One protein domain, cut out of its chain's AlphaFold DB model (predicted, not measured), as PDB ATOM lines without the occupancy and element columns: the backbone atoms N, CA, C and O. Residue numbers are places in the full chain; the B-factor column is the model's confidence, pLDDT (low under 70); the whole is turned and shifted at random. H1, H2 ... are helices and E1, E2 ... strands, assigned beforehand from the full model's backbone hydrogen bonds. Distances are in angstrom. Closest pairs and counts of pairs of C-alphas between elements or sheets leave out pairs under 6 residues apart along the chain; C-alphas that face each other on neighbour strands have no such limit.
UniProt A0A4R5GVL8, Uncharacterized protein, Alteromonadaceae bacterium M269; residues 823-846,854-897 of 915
ATOM      1  N   PHE A 823     -23.492 -20.160   2.377       93.19
ATOM      2  CA  PHE A 823     -24.581 -19.426   1.737       93.19
ATOM      3  C   PHE A 823     -25.641 -20.401   1.206       93.19
ATOM      4  O   PHE A 823     -26.816 -20.278   1.550       93.19
ATOM      5  N   CYS A 824     -25.235 -21.439   0.472       93.88
ATOM      6  CA  CYS A 824     -26.154 -22.471  -0.016       93.88
ATOM      7  C   CYS A 824     -26.846 -23.226   1.134       93.88
ATOM      8  O   CYS A 824     -28.054 -23.457   1.102       93.88
ATOM      9  N   LEU A 825     -26.115 -23.550   2.202       94.25
ATOM     10  CA  LEU A 825     -26.664 -24.222   3.388       94.25
ATOM     11  C   LEU A 825     -27.654 -23.360   4.196       94.25
ATOM     12  O   LEU A 825     -28.288 -23.868   5.122       94.25
ATOM     13  N   SER A 826     -27.813 -22.075   3.857       93.06
ATOM     14  CA  SER A 826     -28.870 -21.226   4.418       93.06
ATOM     15  C   SER A 826     -30.253 -21.524   3.832       93.06
ATOM     16  O   SER A 826     -31.249 -21.246   4.491       93.06
ATOM     17  N   CYS A 827     -30.330 -22.135   2.646       92.06
ATOM     18  CA  CYS A 827     -31.581 -22.547   1.997       92.06
ATOM     19  C   CYS A 827     -31.734 -24.074   1.952       92.06
ATOM     20  O   CYS A 827     -32.852 -24.579   2.030       92.06
ATOM     21  N   HIS A 828     -30.620 -24.806   1.853       93.94
ATOM     22  CA  HIS A 828     -30.633 -26.258   1.711       93.94
ATOM     23  C   HIS A 828     -30.446 -26.976   3.046       93.94
ATOM     24  O   HIS A 828     -29.506 -26.702   3.797       93.94
ATOM     25  N   GLU A 829     -31.292 -27.966   3.330       92.56
ATOM     26  CA  GLU A 829     -31.153 -28.786   4.533       92.56
ATOM     27  C   GLU A 829     -31.489 -30.259   4.318       92.56
ATOM     28  O   GLU A 829     -32.024 -30.664   3.295       92.56
ATOM     29  N   ARG A 830     -31.154 -31.101   5.303       91.12
ATOM     30  CA  ARG A 830     -31.300 -32.565   5.202       91.12
ATOM     31  C   ARG A 830     -32.722 -33.014   4.851       91.12
ATOM     32  O   ARG A 830     -32.872 -34.024   4.176       91.12
ATOM     33  N   ASN A 831     -33.722 -32.288   5.343       86.88
ATOM     34  CA  ASN A 831     -35.138 -32.583   5.128       86.88
ATOM     35  C   ASN A 831     -35.774 -31.637   4.097       86.88
ATOM     36  O   ASN A 831     -36.998 -31.578   4.013       86.88
ATOM     37  N   GLY A 832     -34.962 -30.862   3.369       87.44
ATOM     38  CA  GLY A 832     -35.449 -30.105   2.227       87.44
ATOM     39  C   GLY A 832     -36.003 -31.049   1.160       87.44
ATOM     40  O   GLY A 832     -35.695 -32.240   1.146       87.44
ATOM     41  N   GLN A 833     -36.861 -30.522   0.298       86.00
ATOM     42  CA  GLN A 833     -37.531 -31.280  -0.757       86.00
ATOM     43  C   GLN A 833     -37.439 -30.502  -2.072       86.00
ATOM     44  O   GLN A 833     -37.175 -29.300  -2.048       86.00
ATOM     45  N   GLN A 834     -37.599 -31.195  -3.204       84.94
ATOM     46  CA  GLN A 834     -37.593 -30.609  -4.554       84.94
ATOM     47  C   GLN A 834     -36.462 -29.612  -4.809       84.94
ATOM     48  O   GLN A 834     -36.668 -28.443  -5.119       84.94
ATOM     49  N   GLY A 835     -35.227 -30.085  -4.645       87.69
ATOM     50  CA  GLY A 835     -34.050 -29.268  -4.904       87.69
ATOM     51  C   GLY A 835     -33.635 -28.376  -3.736       87.69
ATOM     52  O   GLY A 835     -32.578 -27.772  -3.829       87.69
ATOM     53  N   LEU A 836     -34.375 -28.340  -2.620       91.38
ATOM     54  CA  LEU A 836     -33.929 -27.713  -1.363       91.38
ATOM     55  C   LEU A 836     -33.213 -28.695  -0.417       91.38
ATOM     56  O   LEU A 836     -32.862 -28.345   0.710       91.38
ATOM     57  N   ASP A 837     -32.996 -29.942  -0.836       92.56
ATOM     58  CA  ASP A 837     -32.214 -30.915  -0.076       92.56
ATOM     59  C   ASP A 837     -30.694 -30.724  -0.255       92.56
ATOM     60  O   ASP A 837     -30.223 -29.990  -1.125       92.56
ATOM     61  N   LEU A 838     -29.900 -31.407   0.577       94.38
ATOM     62  CA  LEU A 838     -28.432 -31.359   0.500       94.38
ATOM     63  C   LEU A 838     -27.859 -32.057  -0.745       94.38
ATOM     64  O   LEU A 838     -26.754 -31.734  -1.177       94.38
ATOM     65  N   GLY A 839     -28.582 -33.015  -1.330       92.75
ATOM     66  CA  GLY A 839     -28.192 -33.688  -2.566       92.75
ATOM     67  C   GLY A 839     -28.164 -32.733  -3.758       92.75
ATOM     68  O   GLY A 839     -27.300 -32.877  -4.629       92.75
ATOM     69  N   ALA A 840     -29.008 -31.698  -3.748       92.50
ATOM     70  CA  ALA A 840     -28.992 -30.630  -4.743       92.50
ATOM     71  C   ALA A 840     -27.640 -29.893  -4.822       92.50
ATOM     72  O   ALA A 840     -27.269 -29.451  -5.907       92.50
ATOM     73  N   LEU A 841     -26.867 -29.847  -3.729       94.56
ATOM     74  CA  LEU A 841     -25.554 -29.185  -3.657       94.56
ATOM     75  C   LEU A 841     -24.374 -30.081  -4.059       94.56
ATOM     76  O   LEU A 841     -23.267 -29.594  -4.275       94.56
ATOM     77  N   SER A 842     -24.591 -31.394  -4.134       94.75
ATOM     78  CA  SER A 842     -23.511 -32.367  -4.320       94.75
ATOM     79  C   SER A 842     -22.957 -32.395  -5.747       94.75
ATOM     80  O   SER A 842     -23.682 -32.250  -6.735       94.75
ATOM     81  N   LEU A 843     -21.656 -32.638  -5.887       94.94
ATOM     82  CA  LEU A 843     -21.027 -32.811  -7.195       94.94
ATOM     83  C   LEU A 843     -21.511 -34.092  -7.904       94.94
ATOM     84  O   LEU A 843     -21.318 -35.206  -7.412       94.94
ATOM     85  N   ARG A 844     -22.006 -33.953  -9.141       94.62
ATOM     86  CA  ARG A 844     -22.302 -35.071 -10.057       94.62
ATOM     87  C   ARG A 844     -21.190 -35.214 -11.101       94.62
ATOM     88  O   ARG A 844     -21.281 -34.681 -12.197       94.62
ATOM     89  N   ARG A 845     -20.117 -35.946 -10.766       93.62
ATOM     90  CA  ARG A 845     -18.853 -35.995 -11.547       93.62
ATOM     91  C   ARG A 845     -18.990 -36.323 -13.041       93.62
ATOM     92  O   ARG A 845     -18.124 -35.920 -13.805       93.62
ATOM     93  N   ASN A 846     -20.030 -37.057 -13.429       93.69
ATOM     94  CA  ASN A 846     -20.221 -37.544 -14.798       93.69
ATOM     95  C   ASN A 846     -21.346 -36.813 -15.550       93.69
ATOM     96  O   ASN A 846     -21.772 -37.293 -16.595       93.69
ATOM     97  N   ARG A 854     -30.638 -30.161 -12.481       89.00
ATOM     98  CA  ARG A 854     -30.696 -29.188 -11.385       89.00
ATOM     99  C   ARG A 854     -30.476 -27.798 -11.957       89.00
ATOM    100  O   ARG A 854     -29.421 -27.548 -12.525       89.00
ATOM    101  N   ARG A 855     -31.406 -26.866 -11.768       85.62
ATOM    102  CA  ARG A 855     -31.242 -25.458 -12.172       85.62
ATOM    103  C   ARG A 855     -31.070 -24.575 -10.937       85.62
ATOM    104  O   ARG A 855     -31.709 -24.803  -9.915       85.62
ATOM    105  N   GLN A 856     -30.201 -23.570 -11.022       85.44
ATOM    106  CA  GLN A 856     -30.171 -22.484 -10.038       85.44
ATOM    107  C   GLN A 856     -31.322 -21.502 -10.323       85.44
ATOM    108  O   GLN A 856     -31.694 -21.353 -11.488       85.44
ATOM    109  N   PRO A 857     -31.845 -20.779  -9.317       82.06
ATOM    110  CA  PRO A 857     -33.083 -20.003  -9.462       82.06
ATOM    111  C   PRO A 857     -33.110 -18.934 -10.564       82.06
ATOM    112  O   PRO A 857     -34.191 -18.572 -11.030       82.06
ATOM    113  N   LEU A 858     -31.946 -18.406 -10.961       88.62
ATOM    114  CA  LEU A 858     -31.820 -17.381 -12.007       88.62
ATOM    115  C   LEU A 858     -31.351 -17.932 -13.359       88.62
ATOM    116  O   LEU A 858     -31.295 -17.165 -14.325       88.62
ATOM    117  N   GLN A 859     -31.012 -19.221 -13.450       88.19
ATOM    118  CA  GLN A 859     -30.638 -19.828 -14.724       88.19
ATOM    119  C   GLN A 859     -31.866 -19.929 -15.634       88.19
ATOM    120  O   GLN A 859     -32.899 -20.399 -15.173       88.19
ATOM    121  N   PRO A 860     -31.768 -19.554 -16.922       88.44
ATOM    122  CA  PRO A 860     -32.855 -19.768 -17.875       88.44
ATOM    123  C   PRO A 860     -33.101 -21.270 -18.110       88.44
ATOM    124  O   PRO A 860     -32.392 -22.120 -17.577       88.44
ATOM    125  N   GLU A 861     -34.062 -21.614 -18.962       86.44
ATOM    126  CA  GLU A 861     -34.175 -22.980 -19.490       86.44
ATOM    127  C   GLU A 861     -32.895 -23.388 -20.251       86.44
ATOM    128  O   GLU A 861     -32.308 -22.545 -20.943       86.44
ATOM    129  N   PRO A 862     -32.441 -24.654 -20.146       85.81
ATOM    130  CA  PRO A 862     -31.206 -25.105 -20.792       85.81
ATOM    131  C   PRO A 862     -31.311 -25.120 -22.321       85.81
ATOM    132  O   PRO A 862     -30.296 -24.993 -23.008       85.81
ATOM    133  N   ALA A 863     -32.527 -25.251 -22.855       88.88
ATOM    134  CA  ALA A 863     -32.794 -25.424 -24.272       88.88
ATOM    135  C   ALA A 863     -33.906 -24.497 -24.776       88.88
ATOM    136  O   ALA A 863     -34.869 -24.199 -24.071       88.88
ATOM    137  N   VAL A 864     -33.785 -24.079 -26.036       92.75
ATOM    138  CA  VAL A 864     -34.821 -23.348 -26.777       92.75
ATOM    139  C   VAL A 864     -35.046 -24.021 -28.132       92.75
ATOM    140  O   VAL A 864     -34.114 -24.546 -28.739       92.75
ATOM    141  N   TYR A 865     -36.290 -23.988 -28.609       95.38
ATOM    142  CA  TYR A 865     -36.742 -24.692 -29.812       95.38
ATOM    143  C   TYR A 865     -37.198 -23.729 -30.923       95.38
ATOM    144  O   TYR A 865     -37.304 -22.514 -30.715       95.38
ATOM    145  N   GLY A 866     -37.455 -24.264 -32.118       96.62
ATOM    146  CA  GLY A 866     -37.932 -23.521 -33.285       96.62
ATOM    147  C   GLY A 866     -36.816 -22.792 -34.033       96.62
ATOM    148  O   GLY A 866     -35.645 -23.155 -33.956       96.62
ATOM    149  N   HIS A 867     -37.160 -21.747 -34.778       97.50
ATOM    150  CA  HIS A 867     -36.187 -20.933 -35.507       97.50
ATOM    151  C   HIS A 867     -35.318 -20.132 -34.548       97.50
ATOM    152  O   HIS A 867     -35.830 -19.378 -33.716       97.50
ATOM    153  N   ILE A 868     -34.002 -20.259 -34.694       95.94
ATOM    154  CA  ILE A 868     -32.999 -19.515 -33.938       95.94
ATOM    155  C   ILE A 868     -32.238 -18.609 -34.916       95.94
ATOM    156  O   ILE A 868     -31.399 -19.091 -35.686       95.94
ATOM    157  N   PRO A 869     -32.528 -17.295 -34.932       94.75
ATOM    158  CA  PRO A 869     -31.843 -16.361 -35.813       94.75
ATOM    159  C   PRO A 869     -30.361 -16.208 -35.465       94.75
ATOM    160  O   PRO A 869     -29.970 -16.184 -34.295       94.75
ATOM    161  N   ARG A 870     -29.533 -15.984 -36.487       92.62
ATOM    162  CA  ARG A 870     -28.143 -15.562 -36.324       92.62
ATOM    163  C   ARG A 870     -28.093 -14.299 -35.468       92.62
ATOM    164  O   ARG A 870     -28.726 -13.291 -35.777       92.62
ATOM    165  N   GLY A 871     -27.256 -14.330 -34.441       89.44
ATOM    166  CA  GLY A 871     -27.011 -13.198 -33.558       89.44
ATOM    167  C   GLY A 871     -28.150 -12.870 -32.589       89.44
ATOM    168  O   GLY A 871     -28.196 -11.755 -32.070       89.44
ATOM    169  N   TRP A 872     -29.074 -13.807 -32.362       91.62
ATOM    170  CA  TRP A 872     -30.204 -13.642 -31.450       91.62
ATOM    171  C   TRP A 872     -29.791 -13.250 -30.017       91.62
ATOM    172  O   TRP A 872     -30.369 -12.321 -29.456       91.62
ATOM    173  N   LEU A 873     -28.744 -13.868 -29.463       89.75
ATOM    174  CA  LEU A 873     -28.172 -13.589 -28.132       89.75
ATOM    175  C   LEU A 873     -26.997 -12.588 -28.178       89.75
ATOM    176  O   LEU A 873     -26.132 -12.571 -27.302       89.75
ATOM    177  N   GLY A 874     -26.927 -11.769 -29.228       84.19
ATOM    178  CA  GLY A 874     -25.842 -10.818 -29.467       84.19
ATOM    179  C   GLY A 874     -24.976 -11.194 -30.668       84.19
ATOM    180  O   GLY A 874     -25.168 -12.224 -31.309       84.19
ATOM    181  N   THR A 875     -24.023 -10.332 -31.021       81.62
ATOM    182  CA  THR A 875     -23.229 -10.463 -32.252       81.62
ATOM    183  C   THR A 875     -22.614 -11.860 -32.400       81.62
ATOM    184  O   THR A 875     -21.831 -12.283 -31.559       81.62
ATOM    185  N   ASN A 876     -22.959 -12.557 -33.492       80.31
ATOM    186  CA  ASN A 876     -22.532 -13.929 -33.814       80.31
ATOM    187  C   ASN A 876     -22.934 -15.024 -32.797       80.31
ATOM    188  O   ASN A 876     -22.309 -16.083 -32.763       80.31
ATOM    189  N   ARG A 877     -24.000 -14.820 -32.010       85.19
ATOM    190  CA  ARG A 877     -24.532 -15.814 -31.060       85.19
ATOM    191  C   ARG A 877     -26.020 -16.099 -31.333       85.19
ATOM    192  O   ARG A 877     -26.853 -15.294 -30.930       85.19
ATOM    193  N   PRO A 878     -26.384 -17.196 -32.023       88.38
ATOM    194  CA  PRO A 878     -25.511 -18.104 -32.777       88.38
ATOM    195  C   PRO A 878     -24.911 -17.456 -34.037       88.38
ATOM    196  O   PRO A 878     -25.341 -16.389 -34.483       88.38
ATOM    197  N   SER A 879     -23.897 -18.094 -34.623       86.94
ATOM    198  CA  SER A 879     -23.176 -17.599 -35.808       86.94
ATOM    199  C   SER A 879     -23.934 -17.811 -37.125       86.94
ATOM    200  O   SER A 879     -23.641 -17.135 -38.114       86.94
ATOM    201  N   VAL A 880     -24.938 -18.690 -37.125       90.31
ATOM    202  CA  VAL A 880     -25.792 -19.044 -38.266       90.31
ATOM    203  C   VAL A 880     -27.261 -19.077 -37.846       90.31
ATOM    204  O   VAL A 880     -27.566 -19.162 -36.659       90.31
ATOM    205  N   ASN A 881     -28.164 -18.991 -38.823       93.12
ATOM    206  CA  ASN A 881     -29.568 -19.329 -38.597       93.12
ATOM    207  C   ASN A 881     -29.684 -20.851 -38.476       93.12
ATOM    208  O   ASN A 881     -29.044 -21.559 -39.252       93.12
ATOM    209  N   MET A 882     -30.518 -21.342 -37.567       94.88
ATOM    210  CA  MET A 882     -30.772 -22.777 -37.416       94.88
ATOM    211  C   MET A 882     -32.208 -23.047 -36.974       94.88
ATOM    212  O   MET A 882     -32.908 -22.143 -36.512       94.88
ATOM    213  N   ILE A 883     -32.633 -24.301 -37.113       96.19
ATOM    214  CA  ILE A 883     -33.907 -24.797 -36.598       96.19
ATOM    215  C   ILE A 883     -33.595 -25.765 -35.464       96.19
ATOM    216  O   ILE A 883     -33.047 -26.838 -35.701       96.19
ATOM    217  N   ALA A 884     -33.963 -25.384 -34.247       94.56
ATOM    218  CA  ALA A 884     -33.861 -26.229 -33.073       94.56
ATOM    219  C   ALA A 884     -35.087 -27.147 -32.971       94.56
ATOM    220  O   ALA A 884     -36.234 -26.694 -33.034       94.56
ATOM    221  N   THR A 885     -34.844 -28.441 -32.810       93.00
ATOM    222  CA  THR A 885     -35.876 -29.485 -32.709       93.00
ATOM    223  C   THR A 885     -35.726 -30.256 -31.401       93.00
ATOM    224  O   THR A 885     -34.768 -30.043 -30.670       93.00
ATOM    225  N   GLU A 886     -36.647 -31.168 -31.093       88.31
ATOM    226  CA  GLU A 886     -36.496 -32.065 -29.937       88.31
ATOM    227  C   GLU A 886     -35.226 -32.927 -30.030       88.31
ATOM    228  O   GLU A 886     -34.527 -33.108 -29.040       88.31
ATOM    229  N   ALA A 887     -34.892 -33.415 -31.231       89.31
ATOM    230  CA  ALA A 887     -33.704 -34.240 -31.456       89.31
ATOM    231  C   ALA A 887     -32.394 -33.433 -31.464       89.31
ATOM    232  O   ALA A 887     -31.327 -33.995 -31.236       89.31
ATOM    233  N   ALA A 888     -32.477 -32.133 -31.748       90.69
ATOM    234  CA  ALA A 888     -31.346 -31.213 -31.818       90.69
ATOM    235  C   ALA A 888     -31.767 -29.835 -31.267       90.69
ATOM    236  O   ALA A 888     -32.059 -28.920 -32.048       90.69
ATOM    237  N   PRO A 889     -31.896 -29.690 -29.935       91.50
ATOM    238  CA  PRO A 889     -32.275 -28.425 -29.314       91.50
ATOM    239  C   PRO A 889     -31.140 -27.401 -29.397       91.50
ATOM    240  O   PRO A 889     -29.964 -27.762 -29.421       91.50
ATOM    241  N   PHE A 890     -31.477 -26.109 -29.352       92.38
ATOM    242  CA  PHE A 890     -30.468 -25.070 -29.157       92.38
ATOM    243  C   PHE A 890     -30.162 -24.942 -27.668       92.38
ATOM    244  O   PHE A 890     -30.982 -24.428 -26.904       92.38
ATOM    245  N   LEU A 891     -28.981 -25.406 -27.261       91.12
ATOM    246  CA  LEU A 891     -28.553 -25.388 -25.864       91.12
ATOM    247  C   LEU A 891     -28.101 -23.976 -25.483       91.12
ATOM    248  O   LEU A 891     -26.983 -23.557 -25.796       91.12
ATOM    249  N   VAL A 892     -28.975 -23.235 -24.807       89.44
ATOM    250  CA  VAL A 892     -28.732 -21.851 -24.377       89.44
ATOM    251  C   VAL A 892     -27.544 -21.783 -23.426       89.44
ATOM    252  O   VAL A 892     -26.722 -20.873 -23.534       89.44
ATOM    253  N   ASP A 893     -27.400 -22.776 -22.551       88.50
ATOM    254  CA  ASP A 893     -26.315 -22.860 -21.573       88.50
ATOM    255  C   ASP A 893     -24.925 -22.839 -22.212       88.50
ATOM    256  O   ASP A 893     -24.015 -22.203 -21.688       88.50
ATOM    257  N   ALA A 894     -24.748 -23.449 -23.386       85.50
ATOM    258  CA  ALA A 894     -23.471 -23.394 -24.096       85.50
ATOM    259  C   ALA A 894     -23.117 -21.968 -24.555       85.50
ATOM    260  O   ALA A 894     -21.954 -21.662 -24.815       85.50
ATOM    261  N   CYS A 895     -24.115 -21.093 -24.676       82.81
ATOM    262  CA  CYS A 895     -23.915 -19.688 -24.968       82.81
ATOM    263  C   CYS A 895     -23.756 -18.865 -23.690       82.81
ATOM    264  O   CYS A 895     -22.897 -17.994 -23.686       82.81
ATOM    265  N   VAL A 896     -24.573 -19.073 -22.653       84.56
ATOM    266  CA  VAL A 896     -24.661 -18.156 -21.493       84.56
ATOM    267  C   VAL A 896     -23.806 -18.555 -20.292       84.56
ATOM    268  O   VAL A 896     -23.596 -17.731 -19.409       84.56
ATOM    269  N   LEU A 897     -23.321 -19.797 -20.236       86.06
ATOM    270  CA  LEU A 897     -22.384 -20.236 -19.207       86.06
ATOM    271  C   LEU A 897     -20.938 -19.981 -19.638       86.06
ATOM    272  O   LEU A 897     -20.600 -19.930 -20.825       86.06
TER     273      LEU A 897
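What this domain is: This is residues 823 to 846 and 854 to 897 of the 915 residues of an uncharacterized protein of Alteromonadaceae bacterium M269 (UniProt A0A4R5GVL8). With little regular structure, this is an elongated, mostly looped chain: the small hairpin E1 and E2 lies toward one end, H1 among loops toward the other, and residues 854 to 865 stretch between. The 68 printed residues hold H1, E1, E2 and H2 in that order, a mixed class with only 14 residues in named elements. It is only just loose, close to extended, with radius of gyration of the C-alphas 16.4 A and spans of 46 by 25 by 20 A.

Where its parts are: Find C-alpha 866 at (-37.932, -23.521, -33.285), where E1, residues 866 to 868, begins its 6.4 A. E2, residues 882 to 884, covers 6.3 A. H1, residues 838 to 841, covers 5.5 A; H2, residues 893 to 896, covers 5.0 A and ends at (-24.661, -18.156, -21.493).

How they stand to each other: Look at E1 and E2, an antiparallel hairpin at 142 degrees, with N 868 and O 882 2.8 A apart, within hydrogen-bond range. Next, residues 863 to 864 pair antiparallel with 890 to 891. H1 and H2 are apart, each too short for an O i to N i+4 pair; each has its 1 O i to N i+3 pair within range.

The domain as a whole: C-alphas 831 and 880, the farthest apart, are 46.4 A from each other. Residues 847 to 853 are cut out, leaving 13.8 A between C-alphas 846 and 854. The E1 to E2 link is long. No printed residue is under pLDDT 70.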